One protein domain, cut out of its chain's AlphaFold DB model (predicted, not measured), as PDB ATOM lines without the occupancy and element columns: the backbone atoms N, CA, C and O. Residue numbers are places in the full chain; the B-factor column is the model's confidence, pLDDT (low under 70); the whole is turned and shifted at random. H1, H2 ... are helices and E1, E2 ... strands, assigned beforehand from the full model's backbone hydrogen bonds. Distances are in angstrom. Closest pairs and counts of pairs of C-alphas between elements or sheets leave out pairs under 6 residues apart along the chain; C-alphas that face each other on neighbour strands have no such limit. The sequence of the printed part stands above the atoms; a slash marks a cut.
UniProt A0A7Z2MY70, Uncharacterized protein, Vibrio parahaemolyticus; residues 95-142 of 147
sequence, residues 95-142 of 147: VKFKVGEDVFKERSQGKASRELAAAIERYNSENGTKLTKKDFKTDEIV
ATOM      1  N   VAL A  95     135.116 140.399 147.114       86.25
ATOM      2  CA  VAL A  95     134.214 140.697 145.998       86.25
ATOM      3  C   VAL A  95     135.041 141.120 144.796       86.25
ATOM      4  O   VAL A  95     136.180 141.582 144.945       86.25
ATOM      5  N   LYS A  96     134.474 140.969 143.600       88.56
ATOM      6  CA  LYS A  96     135.115 141.474 142.387       88.56
ATOM      7  C   LYS A  96     134.814 142.958 142.186       88.56
ATOM      8  O   LYS A  96     133.712 143.441 142.454       88.56
ATOM      9  N   PHE A  97     135.822 143.674 141.709       87.19
ATOM     10  CA  PHE A  97     135.727 145.045 141.232       87.19
ATOM     11  C   PHE A  97     136.118 145.055 139.760       87.19
ATOM     12  O   PHE A  97     137.218 144.614 139.428       87.19
ATOM     13  N   LYS A  98     135.234 145.530 138.883       89.12
ATOM     14  CA  LYS A  98     135.483 145.579 137.439       89.12
ATOM     15  C   LYS A  98     135.685 147.021 136.999       89.12
ATOM     16  O   LYS A  98     134.744 147.805 137.061       89.12
ATOM     17  N   VAL A  99     136.889 147.359 136.545       86.94
ATOM     18  CA  VAL A  99     137.250 148.703 136.074       86.94
ATOM     19  C   VAL A  99     137.655 148.594 134.606       86.94
ATOM     20  O   VAL A  99     138.751 148.143 134.294       86.94
ATOM     21  N   GLY A 100     136.753 148.957 133.693       83.19
ATOM     22  CA  GLY A 100     136.958 148.710 132.262       83.19
ATOM     23  C   GLY A 100     137.021 147.208 131.952       83.19
ATOM     24  O   GLY A 100     136.061 146.477 132.219       83.19
ATOM     25  N   GLU A 101     138.144 146.757 131.391       82.81
ATOM     26  CA  GLU A 101     138.423 145.340 131.110       82.81
ATOM     27  C   GLU A 101     139.089 144.611 132.291       82.81
ATOM     28  O   GLU A 101     139.023 143.384 132.371       82.81
ATOM     29  N   ASP A 102     139.656 145.355 133.246       84.38
ATOM     30  CA  ASP A 102     140.381 144.793 134.383       84.38
ATOM     31  C   ASP A 102     139.424 144.318 135.491       84.38
ATOM     32  O   ASP A 102     138.443 144.986 135.841       84.38
ATOM     33  N   VAL A 103     139.738 143.164 136.094       88.31
ATOM     34  CA  VAL A 103     138.973 142.571 137.201       88.31
ATOM     35  C   VAL A 103     139.879 142.355 138.411       88.31
ATOM     36  O   VAL A 103     140.820 141.567 138.367       88.31
ATOM     37  N   PHE A 104     139.542 143.001 139.523       86.56
ATOM     38  CA  PHE A 104     140.272 142.927 140.788       86.56
ATOM     39  C   PHE A 104     139.464 142.158 141.833       86.56
ATOM     40  O   PHE A 104     138.253 142.339 141.938       86.56
ATOM     41  N   LYS A 105     140.122 141.324 142.643       87.50
ATOM     42  CA  LYS A 105     139.503 140.604 143.769       87.50
ATOM     43  C   LYS A 105     140.001 141.202 145.078       87.50
ATOM     44  O   LYS A 105     141.159 141.020 145.442       87.50
ATOM     45  N   GLU A 106     139.142 141.919 145.796       85.00
ATOM     46  CA  GLU A 106     139.520 142.588 147.043       85.00
ATOM     47  C   GLU A 106     138.402 142.556 148.079       85.00
ATOM     48  O   GLU A 106     137.237 142.300 147.778       85.00
ATOM     49  N   ARG A 107     138.746 142.873 149.331       81.69
ATOM     50  CA  ARG A 107     137.741 143.056 150.378       81.69
ATOM     51  C   ARG A 107     136.783 144.187 149.997       81.69
ATOM     52  O   ARG A 107     137.204 145.276 149.589       81.69
ATOM     53  N   SER A 108     135.494 143.925 150.196       80.00
ATOM     54  CA  SER A 108     134.389 144.851 149.912       80.00
ATOM     55  C   SER A 108     134.437 146.148 150.723       80.00
ATOM     56  O   SER A 108     133.863 147.153 150.308       80.00
ATOM     57  N   GLN A 109     135.120 146.137 151.868       76.94
ATOM     58  CA  GLN A 109     135.329 147.298 152.729       76.94
ATOM     59  C   GLN A 109     136.825 147.588 152.872       76.94
ATOM     60  O   GLN A 109     137.649 146.673 152.874       76.94
ATOM     61  N   GLY A 110     137.158 148.866 153.052       80.38
ATOM     62  CA  GLY A 110     138.530 149.351 153.201       80.38
ATOM     63  C   GLY A 110     139.028 150.131 151.984       80.38
ATOM     64  O   GLY A 110     138.305 150.334 151.006       80.38
ATOM     65  N   LYS A 111     140.276 150.600 152.066       83.75
ATOM     66  CA  LYS A 111     140.936 151.294 150.952       83.75
ATOM     67  C   LYS A 111     141.131 150.328 149.773       83.75
ATOM     68  O   LYS A 111     141.203 149.114 149.968       83.75
ATOM     69  N   ALA A 112     141.154 150.862 148.554       84.38
ATOM     70  CA  ALA A 112     141.572 150.096 147.381       84.38
ATOM     71  C   ALA A 112     143.036 149.676 147.535       84.38
ATOM     72  O   ALA A 112     143.823 150.425 148.127       84.38
ATOM     73  N   SER A 113     143.406 148.510 147.001       86.25
ATOM     74  CA  SER A 113     144.821 148.226 146.779       86.25
ATOM     75  C   SER A 113     145.415 149.261 145.822       86.25
ATOM     76  O   SER A 113     144.706 150.000 145.133       86.25
ATOM     77  N   ARG A 114     146.745 149.307 145.769       88.12
ATOM     78  CA  ARG A 114     147.471 150.198 144.866       88.12
ATOM     79  C   ARG A 114     147.085 149.975 143.399       88.12
ATOM     80  O   ARG A 114     146.989 150.944 142.654       88.12
ATOM     81  N   GLU A 115     146.849 148.727 143.007       86.81
ATOM     82  CA  GLU A 115     146.526 148.353 141.627       86.81
ATOM     83  C   GLU A 115     145.103 148.777 141.254       86.81
ATOM     84  O   GLU A 115     144.912 149.463 140.249       86.81
ATOM     85  N   LEU A 116     144.123 148.480 142.116       87.88
ATOM     86  CA  LEU A 116     142.738 148.907 141.914       87.88
ATOM     87  C   LEU A 116     142.609 150.436 141.945       87.88
ATOM     88  O   LEU A 116     141.887 151.010 141.134       87.88
ATOM     89  N   ALA A 117     143.328 151.116 142.842       89.31
ATOM     90  CA  ALA A 117     143.346 152.576 142.888       89.31
ATOM     91  C   ALA A 117     143.886 153.179 141.582       89.31
ATOM     92  O   ALA A 117     143.268 154.091 141.036       89.31
ATOM     93  N   ALA A 118     144.988 152.637 141.052       91.12
ATOM     94  CA  ALA A 118     145.575 153.093 139.796       91.12
ATOM     95  C   ALA A 118     144.674 152.805 138.582       91.12
ATOM     96  O   ALA A 118     144.641 153.588 137.634       91.12
ATOM     97  N   ALA A 119     143.933 151.693 138.581       90.69
ATOM     98  CA  ALA A 119     142.943 151.409 137.541       90.69
ATOM     99  C   ALA A 119     141.771 152.402 137.587       90.69
ATOM    100  O   ALA A 119     141.393 152.952 136.555       90.69
ATOM    101  N   ILE A 120     141.242 152.692 138.781       90.69
ATOM    102  CA  ILE A 120     140.165 153.676 138.974       90.69
ATOM    103  C   ILE A 120     140.616 155.075 138.545       90.69
ATOM    104  O   ILE A 120     139.865 155.790 137.886       90.69
ATOM    105  N   GLU A 121     141.835 155.477 138.900       91.69
ATOM    106  CA  GLU A 121     142.388 156.782 138.530       91.69
ATOM    107  C   GLU A 121     142.542 156.933 137.012       91.69
ATOM    108  O   GLU A 121     142.149 157.964 136.459       91.69
ATOM    109  N   ARG A 122     143.033 155.891 136.331       91.31
ATOM    110  CA  ARG A 122     143.102 155.853 134.863       91.31
ATOM    111  C   ARG A 122     141.715 155.952 134.236       91.31
ATOM    112  O   ARG A 122     141.483 156.855 133.439       91.31
ATOM    113  N   TYR A 123     140.769 155.126 134.684       91.50
ATOM    114  CA  TYR A 123     139.390 155.148 134.190       91.50
ATOM    115  C   TYR A 123     138.729 156.522 134.370       91.50
ATOM    116  O   TYR A 123     138.101 157.040 133.447       91.50
ATOM    117  N   ASN A 124     138.887 157.133 135.544       91.44
ATOM    118  CA  ASN A 124     138.347 158.458 135.840       91.44
ATOM    119  C   ASN A 124     138.969 159.543 134.954       91.44
ATOM    120  O   ASN A 124     138.259 160.430 134.483       91.44
ATOM    121  N   SER A 125     140.277 159.460 134.705       91.00
ATOM    122  CA  SER A 125     140.997 160.406 133.848       91.00
ATOM    123  C   SER A 125     140.571 160.289 132.383       91.00
ATOM    124  O   SER A 125     140.382 161.303 131.720       91.00
ATOM    125  N   GLU A 126     140.372 159.065 131.891       91.25
ATOM    126  CA  GLU A 126     139.960 158.788 130.511       91.25
ATOM    127  C   GLU A 126     138.496 159.162 130.243       91.25
ATOM    128  O   GLU A 126     138.169 159.651 129.164       91.25
ATOM    129  N   ASN A 127     137.612 158.971 131.227       88.62
ATOM    130  CA  ASN A 127     136.167 159.173 131.072       88.62
ATOM    131  C   ASN A 127     135.660 160.491 131.684       88.62
ATOM    132  O   ASN A 127     134.464 160.778 131.626       88.62
ATOM    133  N   GLY A 128     136.538 161.293 132.296       88.38
ATOM    134  CA  GLY A 128     136.169 162.542 132.969       88.38
ATOM    135  C   GLY A 128     135.262 162.344 134.190       88.38
ATOM    136  O   GLY A 128     134.482 163.232 134.538       88.38
ATOM    137  N   THR A 129     135.326 161.179 134.834       88.81
ATOM    138  CA  THR A 129     134.471 160.806 135.968       88.81
ATOM    139  C   THR A 129     135.208 160.918 137.307       88.81
ATOM    140  O   THR A 129     136.407 161.178 137.377       88.81
ATOM    141  N   LYS A 130     134.470 160.782 138.416       89.06
ATOM    142  CA  LYS A 130     135.016 160.750 139.787       89.06
ATOM    143  C   LYS A 130     134.448 159.561 140.557       89.06
ATOM    144  O   LYS A 130     133.889 159.717 141.640       89.06
ATOM    145  N   LEU A 131     134.542 158.385 139.949       88.56
ATOM    146  CA  LEU A 131     134.066 157.142 140.538       88.56
ATOM    147  C   LEU A 131     135.047 156.643 141.598       88.56
ATOM    148  O   LEU A 131     136.257 156.873 141.542       88.56
ATOM    149  N   THR A 132     134.502 155.960 142.589       87.19
ATOM    150  CA  THR A 132     135.217 155.401 143.730       87.19
ATOM    151  C   THR A 132     135.196 153.879 143.676       87.19
ATOM    152  O   THR A 132     134.450 153.272 142.914       87.19
ATOM    153  N   LYS A 133     135.974 153.227 144.548       86.06
ATOM    154  CA  LYS A 133     136.014 151.759 144.665       86.06
ATOM    155  C   LYS A 133     134.620 151.116 144.715       86.06
ATOM    156  O   LYS A 133     134.433 150.041 144.164       86.06
ATOM    157  N   LYS A 134     133.645 151.756 145.367       86.62
ATOM    158  CA  LYS A 134     132.290 151.202 145.517       86.62
ATOM    159  C   LYS A 134     131.518 151.136 144.201       86.62
ATOM    160  O   LYS A 134     130.716 150.225 144.047       86.62
ATOM    161  N   ASP A 135     131.788 152.051 143.280       86.25
ATOM    162  CA  ASP A 135     131.056 152.189 142.019       86.25
ATOM    163  C   ASP A 135     131.422 151.091 141.007       86.25
ATOM    164  O   ASP A 135     130.650 150.787 140.107       86.25
ATOM    165  N   PHE A 136     132.576 150.448 141.198       85.06
ATOM    166  CA  PHE A 136     133.047 149.332 140.375       85.06
ATOM    167  C   PHE A 136     132.801 147.963 141.015       85.06
ATOM    168  O   PHE A 136     133.245 146.945 140.484       85.06
ATOM    169  N   LYS A 137     132.145 147.921 142.182       87.12
ATOM    170  CA  LYS A 137     131.862 146.677 142.898       87.12
ATOM    171  C   LYS A 137     130.805 145.875 142.138       87.12
ATOM    172  O   LYS A 137     129.731 146.391 141.853       87.12
ATOM    173  N   THR A 138     131.075 144.600 141.890       83.69
ATOM    174  CA  THR A 138     130.073 143.662 141.367       83.69
ATOM    175  C   THR A 138     129.403 142.889 142.502       83.69
ATOM    176  O   THR A 138     130.015 142.690 143.556       83.69
ATOM    177  N   ASP A 139     128.191 142.385 142.269       75.62
ATOM    178  CA  ASP A 139     127.471 141.539 143.234       75.62
ATOM    179  C   ASP A 139     128.049 140.117 143.357       75.62
ATOM    180  O   ASP A 139     127.635 139.348 144.224       75.62
ATOM    181  N   GLU A 140     129.053 139.772 142.546       74.94
ATOM    182  CA  GLU A 140     129.781 138.512 142.663       74.94
ATOM    183  C   GLU A 140     130.638 138.487 143.937       74.94
ATOM    184  O   GLU A 140     131.710 139.106 144.029       74.94
ATOM    185  N   ILE A 141     130.152 137.734 144.924       70.06
ATOM    186  CA  ILE A 141     130.924 137.319 146.092       70.06
ATOM    187  C   ILE A 141     131.901 136.238 145.636       70.06
ATOM    188  O   ILE A 141     131.508 135.260 145.004       70.06
ATOM    189  N   VAL A 142     133.184 136.435 145.928       73.31
ATOM    190  CA  VAL A 142     134.220 135.440 145.653       73.31
ATOM    191  C   VAL A 142     134.355 134.584 146.900       73.31
ATOM    192  O   VAL A 142     134.718 135.101 147.957       73.31
TER     193      VAL A 142
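What this domain is: This is residues 95 to 142 of the 147 residues of an uncharacterized protein of Vibrio parahaemolyticus (UniProt A0A7Z2MY70). What does the model look like? It is a small antiparallel sheet of three strands, E2, E1 and E3, with the helix H1 packed over one face, roughly along the strands, and no named helix on the other face. After H1 the backbone folds back through the short helix H2, on the same face but beside the strands, and passes directly into the edge strand E3. What is it made of? The printed part has 48 residues with two named helices and three named strands, in the order E1, E2, H1, H2, E3, and its class is mixed, helices and strands. How is it proportioned? The whole is compact, with a radius of gyration of the C-alphas of 9.9 A, and elongated in outline, spanning 29 by 18 by 14 A.

Where its parts are: Where are the first strands? E1 is residues 95 to 99, 13.1 A from first to last C-alpha, and begins with C-alpha 95 at (134.214, 140.697, 145.998). E2 is residues 102 to 107, 16.3 A long. Where are the helices and the last strand? H1 is residues 114 to 127, 20.0 A long, with C-alpha 114 at (147.471, 150.198, 144.866). H2 is residues 133 to 136, 5.8 A long, and E3 is residues 137 to 141, 9.9 A long, ending with C-alpha 141 at (130.924, 137.319, 146.092).

How they stand to each other: How is the sheet paired? E1 and E2 form a hairpin, antiparallel at 147 degrees, with N 97 and O 104 2.8 A apart, within hydrogen-bond range. E1 and E3 are antiparallel at 146 degrees, with N 138 and O 96 2.9 A apart, within hydrogen-bond range; the sheet is only just strongly twisted, its C-alphas lying up to 4.2 A off the best plane. Where is H1? H1 is on the sheet at a height of 9.3 A, over E1 and only just over E2, with 3 of its C-alphas falling there, and on the local plane it stands at 28 degrees to E1, only just along the strands. Its closest C-alphas to E1 are those of Ile 120 and Val 99, 6.5 A apart; in H1 every O i to N i+4 pair is within hydrogen-bond range, and H2 is too short for such a pair. Where is H2? It is on the same face as H1, at a height of 4.9 A over the sheet and over none of the strands. H1, with residues 116 to 120 alone, and H2 only just touch, with 3 pairs of C-alphas within 8 A, the closest being Ile 120 and Lys 133 at 7.3 A. Which unit do these parts form? E2, H1 H2 and E3 are a split strand-helix-strand unit, two strands running the same way with E1 between them, and its crossover is right-handed; with H1 on one face the sheet makes two layers, one of strands and one of helix.

The domain as a whole: How large is it? The two C-alphas farthest apart are those of Gly 128 and Val 142, 30.0 A. Is the backbone whole? The printed part has no cut; the links E1 to E2, H1 to H2 and H2 to E3 are tight, that from E2 to H1 is short, and no link is long. How confident is the model? The mean pLDDT of the printed part is 85.9, and no printed residue is under 70.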